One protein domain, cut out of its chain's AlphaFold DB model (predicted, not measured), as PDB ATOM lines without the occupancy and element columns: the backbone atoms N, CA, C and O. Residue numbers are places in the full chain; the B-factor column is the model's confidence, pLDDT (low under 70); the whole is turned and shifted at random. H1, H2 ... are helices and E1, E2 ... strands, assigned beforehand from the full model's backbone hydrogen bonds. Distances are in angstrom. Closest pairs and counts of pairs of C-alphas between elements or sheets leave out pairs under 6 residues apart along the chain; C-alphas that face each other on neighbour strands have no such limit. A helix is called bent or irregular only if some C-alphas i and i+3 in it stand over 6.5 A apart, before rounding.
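What this domain is: This is residues 3 to 73 of the 74 residues of an uncharacterized protein of Paenibacillus sp. FSL R7-0331 (UniProt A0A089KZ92). A small sheet of three short strands, E2 E1 E3, has one arm of a sharply bent helix, H1a, over one face; the second arm, H1b, folds back beyond it. Residues 3 to 21, with no named element, loop out to one end of the elongated outline, and H1b makes the other. The printed part has 71 residues, with one named helix and three named strands in the order E1, E2, H1, E3 along the chain; the sheet is mixed, and the class is mixed, helices and strands. It is only just compact, close to loose, with a radius of gyration of the C-alphas of 13.2 A, and spans 40 by 23 by 13 A.

How they stand to each other: E1, residues 22 to 25, and E2, residues 28 to 31, form an antiparallel hairpin; N 25 and O 28 are 2.9 A apart, within hydrogen-bond range. H1, residues 34 to 60, was assigned as one helix by its hydrogen bonds but is bent, with C-alphas 48 and 51 9.1 A apart. Its arm H1a, residues 34 to 48, is irregular, with C-alphas 35 and 38 7.0 A apart. H1a is on the sheet at a height of 8.4 A, two layers, a helix on one face of a sheet; the closest C-alphas of E1 and H1a, Ile 22 and Leu 40, are 6.6 A apart. H1a touches H1b, residues 51 to 60, with residues 42 to 46 alone, opposite ways at a steep tilt of 42 degrees; the closest C-alphas are Ser 46 and Met 54, 5.3 A. H1b is not on the sheet. Every O i to N i+4 pair is within hydrogen-bond range in H1b, 9 of 11 in H1a. E3, residues 70 to 73, is parallel to E1; N 71 and O 22 are 2.9 A apart, within hydrogen-bond range.

Where its parts are: E1 begins at C-alpha 22 (137.695, 152.357, 94.522) and is 9.9 A long; E2 is 10.4 A. H1a is 21.7 A and H1b 14.3 A. E3, 10.1 A, ends at C-alpha 73 (140.961, 159.416, 86.440).

The domain as a whole: The two C-alphas farthest apart, Pro 12 and Gln 60, are 40.8 A apart. The printed part has no cut, and no link between named elements is long. The pLDDT is under 70 for residues 3 to 11.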
ATOM      1  N   VAL A   3     139.392 158.282  98.689       65.94
ATOM      2  CA  VAL A   3     138.007 157.817  98.662       65.94
ATOM      3  C   VAL A   3     137.258 158.365  99.876       65.94
ATOM      4  O   VAL A   3     137.755 158.342 101.002       65.94
ATOM      5  N   ARG A   4     136.038 158.855  99.660       64.50
ATOM      6  CA  ARG A   4     135.158 159.353 100.720       64.50
ATOM      7  C   ARG A   4     134.503 158.183 101.459       64.50
ATOM      8  O   ARG A   4     133.491 157.656 100.999       64.50
ATOM      9  N   GLY A   5     135.058 157.811 102.610       59.47
ATOM     10  CA  GLY A   5     134.362 157.001 103.619       59.47
ATOM     11  C   GLY A   5     133.284 157.805 104.370       59.47
ATOM     12  O   GLY A   5     132.991 158.950 104.026       59.47
ATOM     13  N   SER A   6     132.702 157.241 105.434       56.47
ATOM     14  CA  SER A   6     131.654 157.911 106.237       56.47
ATOM     15  C   SER A   6     132.128 159.144 107.022       56.47
ATOM     16  O   SER A   6     131.302 159.855 107.588       56.47
ATOM     17  N   LEU A   7     133.438 159.410 107.076       53.31
ATOM     18  CA  LEU A   7     134.035 160.463 107.897       53.31
ATOM     19  C   LEU A   7     134.724 161.532 107.030       53.31
ATOM     20  O   LEU A   7     135.469 161.220 106.103       53.31
ATOM     21  N   TYR A   8     134.492 162.805 107.358       58.88
ATOM     22  CA  TYR A   8     134.850 163.980 106.546       58.88
ATOM     23  C   TYR A   8     136.268 164.536 106.791       58.88
ATOM     24  O   TYR A   8     136.588 165.638 106.349       58.88
ATOM     25  N   TYR A   9     137.143 163.793 107.473       66.88
ATOM     26  CA  TYR A   9     138.430 164.311 107.963       66.88
ATOM     27  C   TYR A   9     139.490 164.581 106.885       66.88
ATOM     28  O   TYR A   9     140.488 165.235 107.167       66.88
ATOM     29  N   TRP A  10     139.290 164.102 105.655       68.50
ATOM     30  CA  TRP A  10     140.284 164.202 104.576       68.50
ATOM     31  C   TRP A  10     140.226 165.512 103.791       68.50
ATOM     32  O   TRP A  10     141.167 165.825 103.068       68.50
ATOM     33  N   SER A  11     139.149 166.293 103.943       68.81
ATOM     34  CA  SER A  11     138.942 167.532 103.183       68.81
ATOM     35  C   SER A  11     140.102 168.541 103.250       68.81
ATOM     36  O   SER A  11     140.368 169.147 102.218       68.81
ATOM     37  N   PRO A  12     140.804 168.754 104.383       79.56
ATOM     38  CA  PRO A  12     141.930 169.689 104.413       79.56
ATOM     39  C   PRO A  12     143.228 169.122 103.813       79.56
ATOM     40  O   PRO A  12     144.138 169.887 103.519       79.56
ATOM     41  N   TYR A  13     143.329 167.805 103.615       77.50
ATOM     42  CA  TYR A  13     144.557 167.136 103.155       77.50
ATOM     43  C   TYR A  13     144.482 166.653 101.704       77.50
ATOM     44  O   TYR A  13     145.462 166.144 101.164       77.50
ATOM     45  N   CYS A  14     143.313 166.750 101.074       74.00
ATOM     46  CA  CYS A  14     143.059 166.229  99.739       74.00
ATOM     47  C   CYS A  14     142.352 167.278  98.892       74.00
ATOM     48  O   CYS A  14     141.262 167.723  99.240       74.00
ATOM     49  N   SER A  15     142.912 167.581  97.721       74.56
ATOM     50  CA  SER A  15     142.302 168.506  96.758       74.56
ATOM     51  C   SER A  15     140.934 168.028  96.266       74.56
ATOM     52  O   SER A  15     140.101 168.840  95.889       74.56
ATOM     53  N   ASN A  16     140.703 166.709  96.261       75.62
ATOM     54  CA  ASN A  16     139.456 166.086  95.829       75.62
ATOM     55  C   ASN A  16     139.165 164.819  96.646       75.62
ATOM     56  O   ASN A  16     140.031 163.954  96.808       75.62
ATOM     57  N   VAL A  17     137.930 164.700  97.134       80.69
ATOM     58  CA  VAL A  17     137.435 163.545  97.900       80.69
ATOM     59  C   VAL A  17     136.159 163.034  97.230       80.69
ATOM     60  O   VAL A  17     135.144 163.729  97.197       80.69
ATOM     61  N   VAL A  18     136.208 161.823  96.666       83.81
ATOM     62  CA  VAL A  18     135.134 161.276  95.813       83.81
ATOM     63  C   VAL A  18     134.399 160.150  96.530       83.81
ATOM     64  O   VAL A  18     135.022 159.257  97.098       83.81
ATOM     65  N   LYS A  19     133.061 160.162  96.489       85.12
ATOM     66  CA  LYS A  19     132.238 159.059  97.003       85.12
ATOM     67  C   LYS A  19     132.256 157.894  96.010       85.12
ATOM     68  O   LYS A  19     131.472 157.872  95.069       85.12
ATOM     69  N   ALA A  20     133.160 156.951  96.239       88.62
ATOM     70  CA  ALA A  20     133.368 155.746  95.442       88.62
ATOM     71  C   ALA A  20     133.735 154.574  96.371       88.62
ATOM     72  O   ALA A  20     133.934 154.778  97.567       88.62
ATOM     73  N   ARG A  21     133.812 153.351  95.843       91.19
ATOM     74  CA  ARG A  21     134.445 152.225  96.548       91.19
ATOM     75  C   ARG A  21     135.943 152.235  96.261       91.19
ATOM     76  O   ARG A  21     136.744 152.224  97.191       91.19
ATOM     77  N   ILE A  22     136.307 152.344  94.987       93.50
ATOM     78  CA  ILE A  22     137.695 152.357  94.522       93.50
ATOM     79  C   ILE A  22     137.908 153.605  93.667       93.50
ATOM     80  O   ILE A  22     137.082 153.932  92.816       93.50
ATOM     81  N   VAL A  23     139.021 154.298  93.888       92.81
ATOM     82  CA  VAL A  23     139.478 155.400  93.035       92.81
ATOM     83  C   VAL A  23     140.873 155.062  92.538       92.81
ATOM     84  O   VAL A  23     141.763 154.837  93.357       92.81
ATOM     85  N   GLN A  24     141.059 155.056  91.221       93.31
ATOM     86  CA  GLN A  24     142.373 155.035  90.588       93.31
ATOM     87  C   GLN A  24     142.681 156.417  90.017       93.31
ATOM     88  O   GLN A  24     141.924 156.943  89.200       93.31
ATOM     89  N   ASP A  25     143.797 156.978  90.467       90.75
ATOM     90  CA  ASP A  25     144.337 158.280  90.085       90.75
ATOM     91  C   ASP A  25     145.771 158.060  89.588       90.75
ATOM     92  O   ASP A  25     146.706 157.889  90.381       90.75
ATOM     93  N   GLY A  26     145.916 157.898  88.270       90.81
ATOM     94  CA  GLY A  26     147.148 157.403  87.658       90.81
ATOM     95  C   GLY A  26     147.604 156.065  88.263       90.81
ATOM     96  O   GLY A  26     146.926 155.041  88.136       90.81
ATOM     97  N   ASN A  27     148.758 156.088  88.941       91.69
ATOM     98  CA  ASN A  27     149.383 154.917  89.575       91.69
ATOM     99  C   ASN A  27     148.988 154.722  91.050       91.69
ATOM    100  O   ASN A  27     149.478 153.795  91.697       91.69
ATOM    101  N   VAL A  28     148.138 155.587  91.611       91.38
ATOM    102  CA  VAL A  28     147.680 155.487  93.002       91.38
ATOM    103  C   VAL A  28     146.245 154.973  93.025       91.38
ATOM    104  O   VAL A  28     145.340 155.595  92.472       91.38
ATOM    105  N   ILE A  29     146.020 153.843  93.703       93.38
ATOM    106  CA  ILE A  29     144.690 153.249  93.875       93.38
ATOM    107  C   ILE A  29     144.317 153.290  95.354       93.38
ATOM    108  O   ILE A  29     145.078 152.852  96.213       93.38
ATOM    109  N   THR A  30     143.137 153.826  95.656       91.00
ATOM    110  CA  THR A  30     142.646 153.999  97.030       91.00
ATOM    111  C   THR A  30     141.294 153.302  97.203       91.00
ATOM    112  O   THR A  30     140.465 153.337  96.293       91.00
ATOM    113  N   GLY A  31     141.054 152.698  98.374       90.88
ATOM    114  CA  GLY A  31     139.782 152.069  98.760       90.88
ATOM    115  C   GLY A  31     139.035 152.849  99.854       90.88
ATOM    116  O   GLY A  31     139.655 153.474 100.710       90.88
ATOM    117  N   GLY A  32     137.698 152.818  99.832       85.06
ATOM    118  CA  GLY A  32     136.823 153.611 100.716       85.06
ATOM    119  C   GLY A  32     136.624 153.103 102.144       85.06
ATOM    120  O   GLY A  32     136.107 153.843 102.982       85.06
ATOM    121  N   GLY A  33     137.019 151.867 102.445       83.38
ATOM    122  CA  GLY A  33     136.900 151.275 103.777       83.38
ATOM    123  C   GLY A  33     137.252 149.788 103.789       83.38
ATOM    124  O   GLY A  33     137.503 149.198 102.741       83.38
ATOM    125  N   VAL A  34     137.222 149.172 104.974       86.38
ATOM    126  CA  VAL A  34     137.678 147.782 105.198       86.38
ATOM    127  C   VAL A  34     136.958 146.773 104.297       86.38
ATOM    128  O   VAL A  34     137.594 145.927 103.678       86.38
ATOM    129  N   SER A  35     135.636 146.894 104.149       85.31
ATOM    130  CA  SER A  35     134.842 145.988 103.305       85.31
ATOM    131  C   SER A  35     135.092 146.154 101.803       85.31
ATOM    132  O   SER A  35     134.530 145.408 101.009       85.31
ATOM    133  N   THR A  36     135.904 147.134 101.398       91.56
ATOM    134  CA  THR A  36     136.281 147.359  99.995       91.56
ATOM    135  C   THR A  36     137.581 146.649  99.619       91.56
ATOM    136  O   THR A  36     137.912 146.570  98.443       91.56
ATOM    137  N   SER A  37     138.323 146.096 100.584       92.81
ATOM    138  CA  SER A  37     139.636 145.499 100.315       92.81
ATOM    139  C   SER A  37     139.579 144.291  99.374       92.81
ATOM    140  O   SER A  37     140.499 144.114  98.582       92.81
ATOM    141  N   ILE A  38     138.503 143.492  99.408       95.12
ATOM    142  CA  ILE A  38     138.337 142.359  98.478       95.12
ATOM    143  C   ILE A  38     138.109 142.870  97.053       95.12
ATOM    144  O   ILE A  38     138.808 142.448  96.133       95.12
ATOM    145  N   ASP A  39     137.198 143.833  96.881       95.31
ATOM    146  CA  ASP A  39     136.954 144.463  95.581       95.31
ATOM    147  C   ASP A  39     138.232 145.097  95.015       95.31
ATOM    148  O   ASP A  39     138.528 144.971  93.828       95.31
ATOM    149  N   LEU A  40     139.006 145.765  95.877       95.44
ATOM    150  CA  LEU A  40     140.266 146.401  95.511       95.44
ATOM    151  C   LEU A  40     141.307 145.370  95.063       95.44
ATOM    152  O   LEU A  40     141.969 145.585  94.051       95.44
ATOM    153  N   GLY A  41     141.427 144.250  95.778       95.94
ATOM    154  CA  GLY A  41     142.328 143.161  95.405       95.94
ATOM    155  C   GLY A  41     141.982 142.567  94.039       95.94
ATOM    156  O   GLY A  41     142.864 142.418  93.196       95.94
ATOM    157  N   LEU A  42     140.697 142.304  93.781       97.06
ATOM    158  CA  LEU A  42     140.230 141.821  92.476       97.06
ATOM    159  C   LEU A  42     140.470 142.855  91.368       97.06
ATOM    160  O   LEU A  42     140.935 142.504  90.285       97.06
ATOM    161  N   TYR A  43     140.228 144.138  91.641       96.62
ATOM    162  CA  TYR A  43     140.523 145.212  90.695       96.62
ATOM    163  C   TYR A  43     142.016 145.270  90.343       96.62
ATOM    164  O   TYR A  43     142.374 145.262  89.167       96.62
ATOM    165  N   MET A  44     142.903 145.234  91.340       96.62
ATOM    166  CA  MET A  44     144.352 145.186  91.115       96.62
ATOM    167  C   MET A  44     144.772 143.943  90.329       96.62
ATOM    168  O   MET A  44     145.614 144.040  89.440       96.62
ATOM    169  N   LEU A  45     144.166 142.790  90.614       97.38
ATOM    170  CA  LEU A  45     144.446 141.556  89.893       97.38
ATOM    171  C   LEU A  45     144.082 141.682  88.408       97.38
ATOM    172  O   LEU A  45     144.875 141.278  87.563       97.38
ATOM    173  N   SER A  46     142.953 142.326  88.085       96.56
ATOM    174  CA  SER A  46     142.584 142.587  86.687       96.56
ATOM    175  C   SER A  46     143.587 143.488  85.959       96.56
ATOM    176  O   SER A  46     143.868 143.263  84.786       96.56
ATOM    177  N   LEU A  47     144.186 144.459  86.659       96.12
ATOM    178  CA  LEU A  47     145.201 145.353  86.092       96.12
ATOM    179  C   LEU A  47     146.560 144.668  85.897       96.12
ATOM    180  O   LEU A  47     147.274 144.987  84.951       96.12
ATOM    181  N   LEU A  48     146.938 143.766  86.807       97.06
ATOM    182  CA  LEU A  48     148.275 143.162  86.842       97.06
ATOM    183  C   LEU A  48     148.362 141.835  86.081       97.06
ATOM    184  O   LEU A  48     149.398 141.536  85.496       97.06
ATOM    185  N   ALA A  49     147.296 141.038  86.115       97.06
ATOM    186  CA  ALA A  49     147.252 139.678  85.580       97.06
ATOM    187  C   ALA A  49     146.107 139.459  84.573       97.06
ATOM    188  O   ALA A  49     145.942 138.351  84.067       97.06
ATOM    189  N   GLY A  50     145.332 140.503  84.265       97.75
ATOM    190  CA  GLY A  50     144.207 140.436  83.337       97.75
ATOM    191  C   GLY A  50     142.904 139.950  83.974       97.75
ATOM    192  O   GLY A  50     142.855 139.451  85.102       97.75
ATOM    193  N   GLU A  51     141.808 140.119  83.234       96.62
ATOM    194  CA  GLU A  51     140.461 139.804  83.724       96.62
ATOM    195  C   GLU A  51     140.247 138.308  83.985       96.62
ATOM    196  O   GLU A  51     139.555 137.958  84.938       96.62
ATOM    197  N   GLU A  52     140.861 137.423  83.198       97.69
ATOM    198  CA  GLU A  52     140.720 135.970  83.363       97.69
ATOM    199  C   GLU A  52     141.238 135.498  84.727       97.69
ATOM    200  O   GLU A  52     140.518 134.816  85.459       97.69
ATOM    201  N   ALA A  53     142.441 135.939  85.115       97.81
ATOM    202  CA  ALA A  53     143.023 135.632  86.420       97.81
ATOM    203  C   ALA A  53     142.165 136.187  87.568       97.81
ATOM    204  O   ALA A  53     141.959 135.525  88.586       97.81
ATOM    205  N   MET A  54     141.611 137.392  87.395       97.94
ATOM    206  CA  MET A  54     140.685 137.981  88.362       97.94
ATOM    207  C   MET A  54     139.417 137.139  88.533       97.94
ATOM    208  O   MET A  54     139.017 136.869  89.668       97.94
ATOM    209  N   LEU A  55     138.802 136.697  87.431       97.31
ATOM    210  CA  LEU A  55     137.597 135.865  87.457       97.31
ATOM    211  C   LEU A  55     137.857 134.493  88.085       97.31
ATOM    212  O   LEU A  55     137.009 133.999  88.833       97.31
ATOM    213  N   GLU A  56     139.024 133.899  87.827       98.19
ATOM    214  CA  GLU A  56     139.430 132.642  88.452       98.19
ATOM    215  C   GLU A  56     139.546 132.795  89.972       98.19
ATOM    216  O   GLU A  56     138.889 132.064  90.714       98.19
ATOM    217  N   VAL A  57     140.305 133.786  90.447       97.94
ATOM    218  CA  VAL A  57     140.478 134.026  91.889       97.94
ATOM    219  C   VAL A  57     139.146 134.359  92.551       97.94
ATOM    220  O   VAL A  57     138.828 133.787  93.589       97.94
ATOM    221  N   LYS A  58     138.323 135.217  91.935       97.75
ATOM    222  CA  LYS A  58     136.981 135.558  92.428       97.75
ATOM    223  C   LYS A  58     136.114 134.315  92.643       97.75
ATOM    224  O   LYS A  58     135.369 134.253  93.623       97.75
ATOM    225  N   LYS A  59     136.220 133.335  91.741       97.81
ATOM    226  CA  LYS A  59     135.549 132.039  91.866       97.81
ATOM    227  C   LYS A  59     136.163 131.188  92.982       97.81
ATOM    228  O   LYS A  59     135.412 130.607  93.748       97.81
ATOM    229  N   GLN A  60     137.491 131.129  93.097       98.19
ATOM    230  CA  GLN A  60     138.179 130.339  94.131       98.19
ATOM    231  C   GLN A  60     137.846 130.789  95.561       98.19
ATOM    232  O   GLN A  60     137.813 129.960  96.466       98.19
ATOM    233  N   ILE A  61     137.603 132.087  95.772       97.19
ATOM    234  CA  ILE A  61     137.251 132.643  97.089       97.19
ATOM    235  C   ILE A  61     135.736 132.758  97.323       97.19
ATOM    236  O   ILE A  61     135.329 133.424  98.274       97.19
ATOM    237  N   ASP A  62     134.912 132.179  96.441       97.25
ATOM    238  CA  ASP A  62     133.446 132.241  96.489       97.25
ATOM    239  C   ASP A  62     132.912 133.668  96.710       97.25
ATOM    240  O   ASP A  62     132.088 133.928  97.589       97.25
ATOM    241  N   TYR A  63     133.397 134.624  95.912       96.38
ATOM    242  CA  TYR A  63     132.998 136.029  96.015       96.38
ATOM    243  C   TYR A  63     132.011 136.412  94.895       96.38
ATOM    244  O   TYR A  63     132.427 136.903  93.844       96.38
ATOM    245  N   PRO A  64     130.684 136.225  95.074       94.31
ATOM    246  CA  PRO A  64     129.690 136.370  94.002       94.31
ATOM    247  C   PRO A  64     129.338 137.827  93.659       94.31
ATOM    248  O   PRO A  64     128.462 138.077  92.832       94.31
ATOM    249  N   TYR A  65     129.987 138.809  94.285       93.75
ATOM    250  CA  TYR A  65     129.633 140.219  94.133       93.75
ATOM    251  C   TYR A  65     130.235 140.832  92.869       93.75
ATOM    252  O   TYR A  65     131.323 140.467  92.426       93.75
ATOM    253  N   ILE A  66     129.521 141.772  92.258       90.50
ATOM    254  CA  ILE A  66     130.017 142.535  91.108       90.50
ATOM    255  C   ILE A  66     130.816 143.727  91.635       90.50
ATOM    256  O   ILE A  66     130.348 144.430  92.530       90.50
ATOM    257  N   LEU A  67     131.996 143.971  91.058       89.00
ATOM    258  CA  LEU A  67     132.774 145.169  91.360       89.00
ATOM    259  C   LEU A  67     131.969 146.408  90.949       89.00
ATOM    260  O   LEU A  67     131.572 146.552  89.796       89.00
ATOM    261  N   GLN A  68     131.713 147.301  91.900       88.06
ATOM    262  CA  GLN A  68     130.908 148.504  91.693       88.06
ATOM    263  C   GLN A  68     131.601 149.730  92.280       88.06
ATOM    264  O   GLN A  68     132.418 149.629  93.193       88.06
ATOM    265  N   GLY A  69     131.239 150.916  91.785       88.06
ATOM    266  CA  GLY A  69     131.738 152.179  92.330       88.06
ATOM    267  C   GLY A  69     133.244 152.374  92.139       88.06
ATOM    268  O   GLY A  69     133.895 152.903  93.040       88.06
ATOM    269  N   ILE A  70     133.783 151.933  91.001       92.19
ATOM    270  CA  ILE A  70     135.156 152.214  90.571       92.19
ATOM    271  C   ILE A  70     135.154 153.526  89.783       92.19
ATOM    272  O   ILE A  70     134.332 153.714  88.887       92.19
ATOM    273  N   VAL A  71     136.075 154.430  90.109       92.69
ATOM    274  CA  VAL A  71     136.300 155.680  89.373       92.69
ATOM    275  C   VAL A  71     137.745 155.710  88.889       92.69
ATOM    276  O   VAL A  71     138.663 155.671  89.706       92.69
ATOM    277  N   GLN A  72     137.940 155.809  87.574       90.12
ATOM    278  CA  GLN A  72     139.249 156.015  86.948       90.12
ATOM    279  C   GLN A  72     139.417 157.482  86.554       90.12
ATOM    280  O   GLN A  72     138.494 158.087  85.998       90.12
ATOM    281  N   ARG A  73     140.585 158.058  86.848       77.75
ATOM    282  CA  ARG A  73     140.961 159.416  86.440       77.75
ATOM    283  C   ARG A  73     142.393 159.462  85.908       77.75
ATOM    284  O   ARG A  73     143.247 158.698  86.360       77.75
TER     285      ARG A  73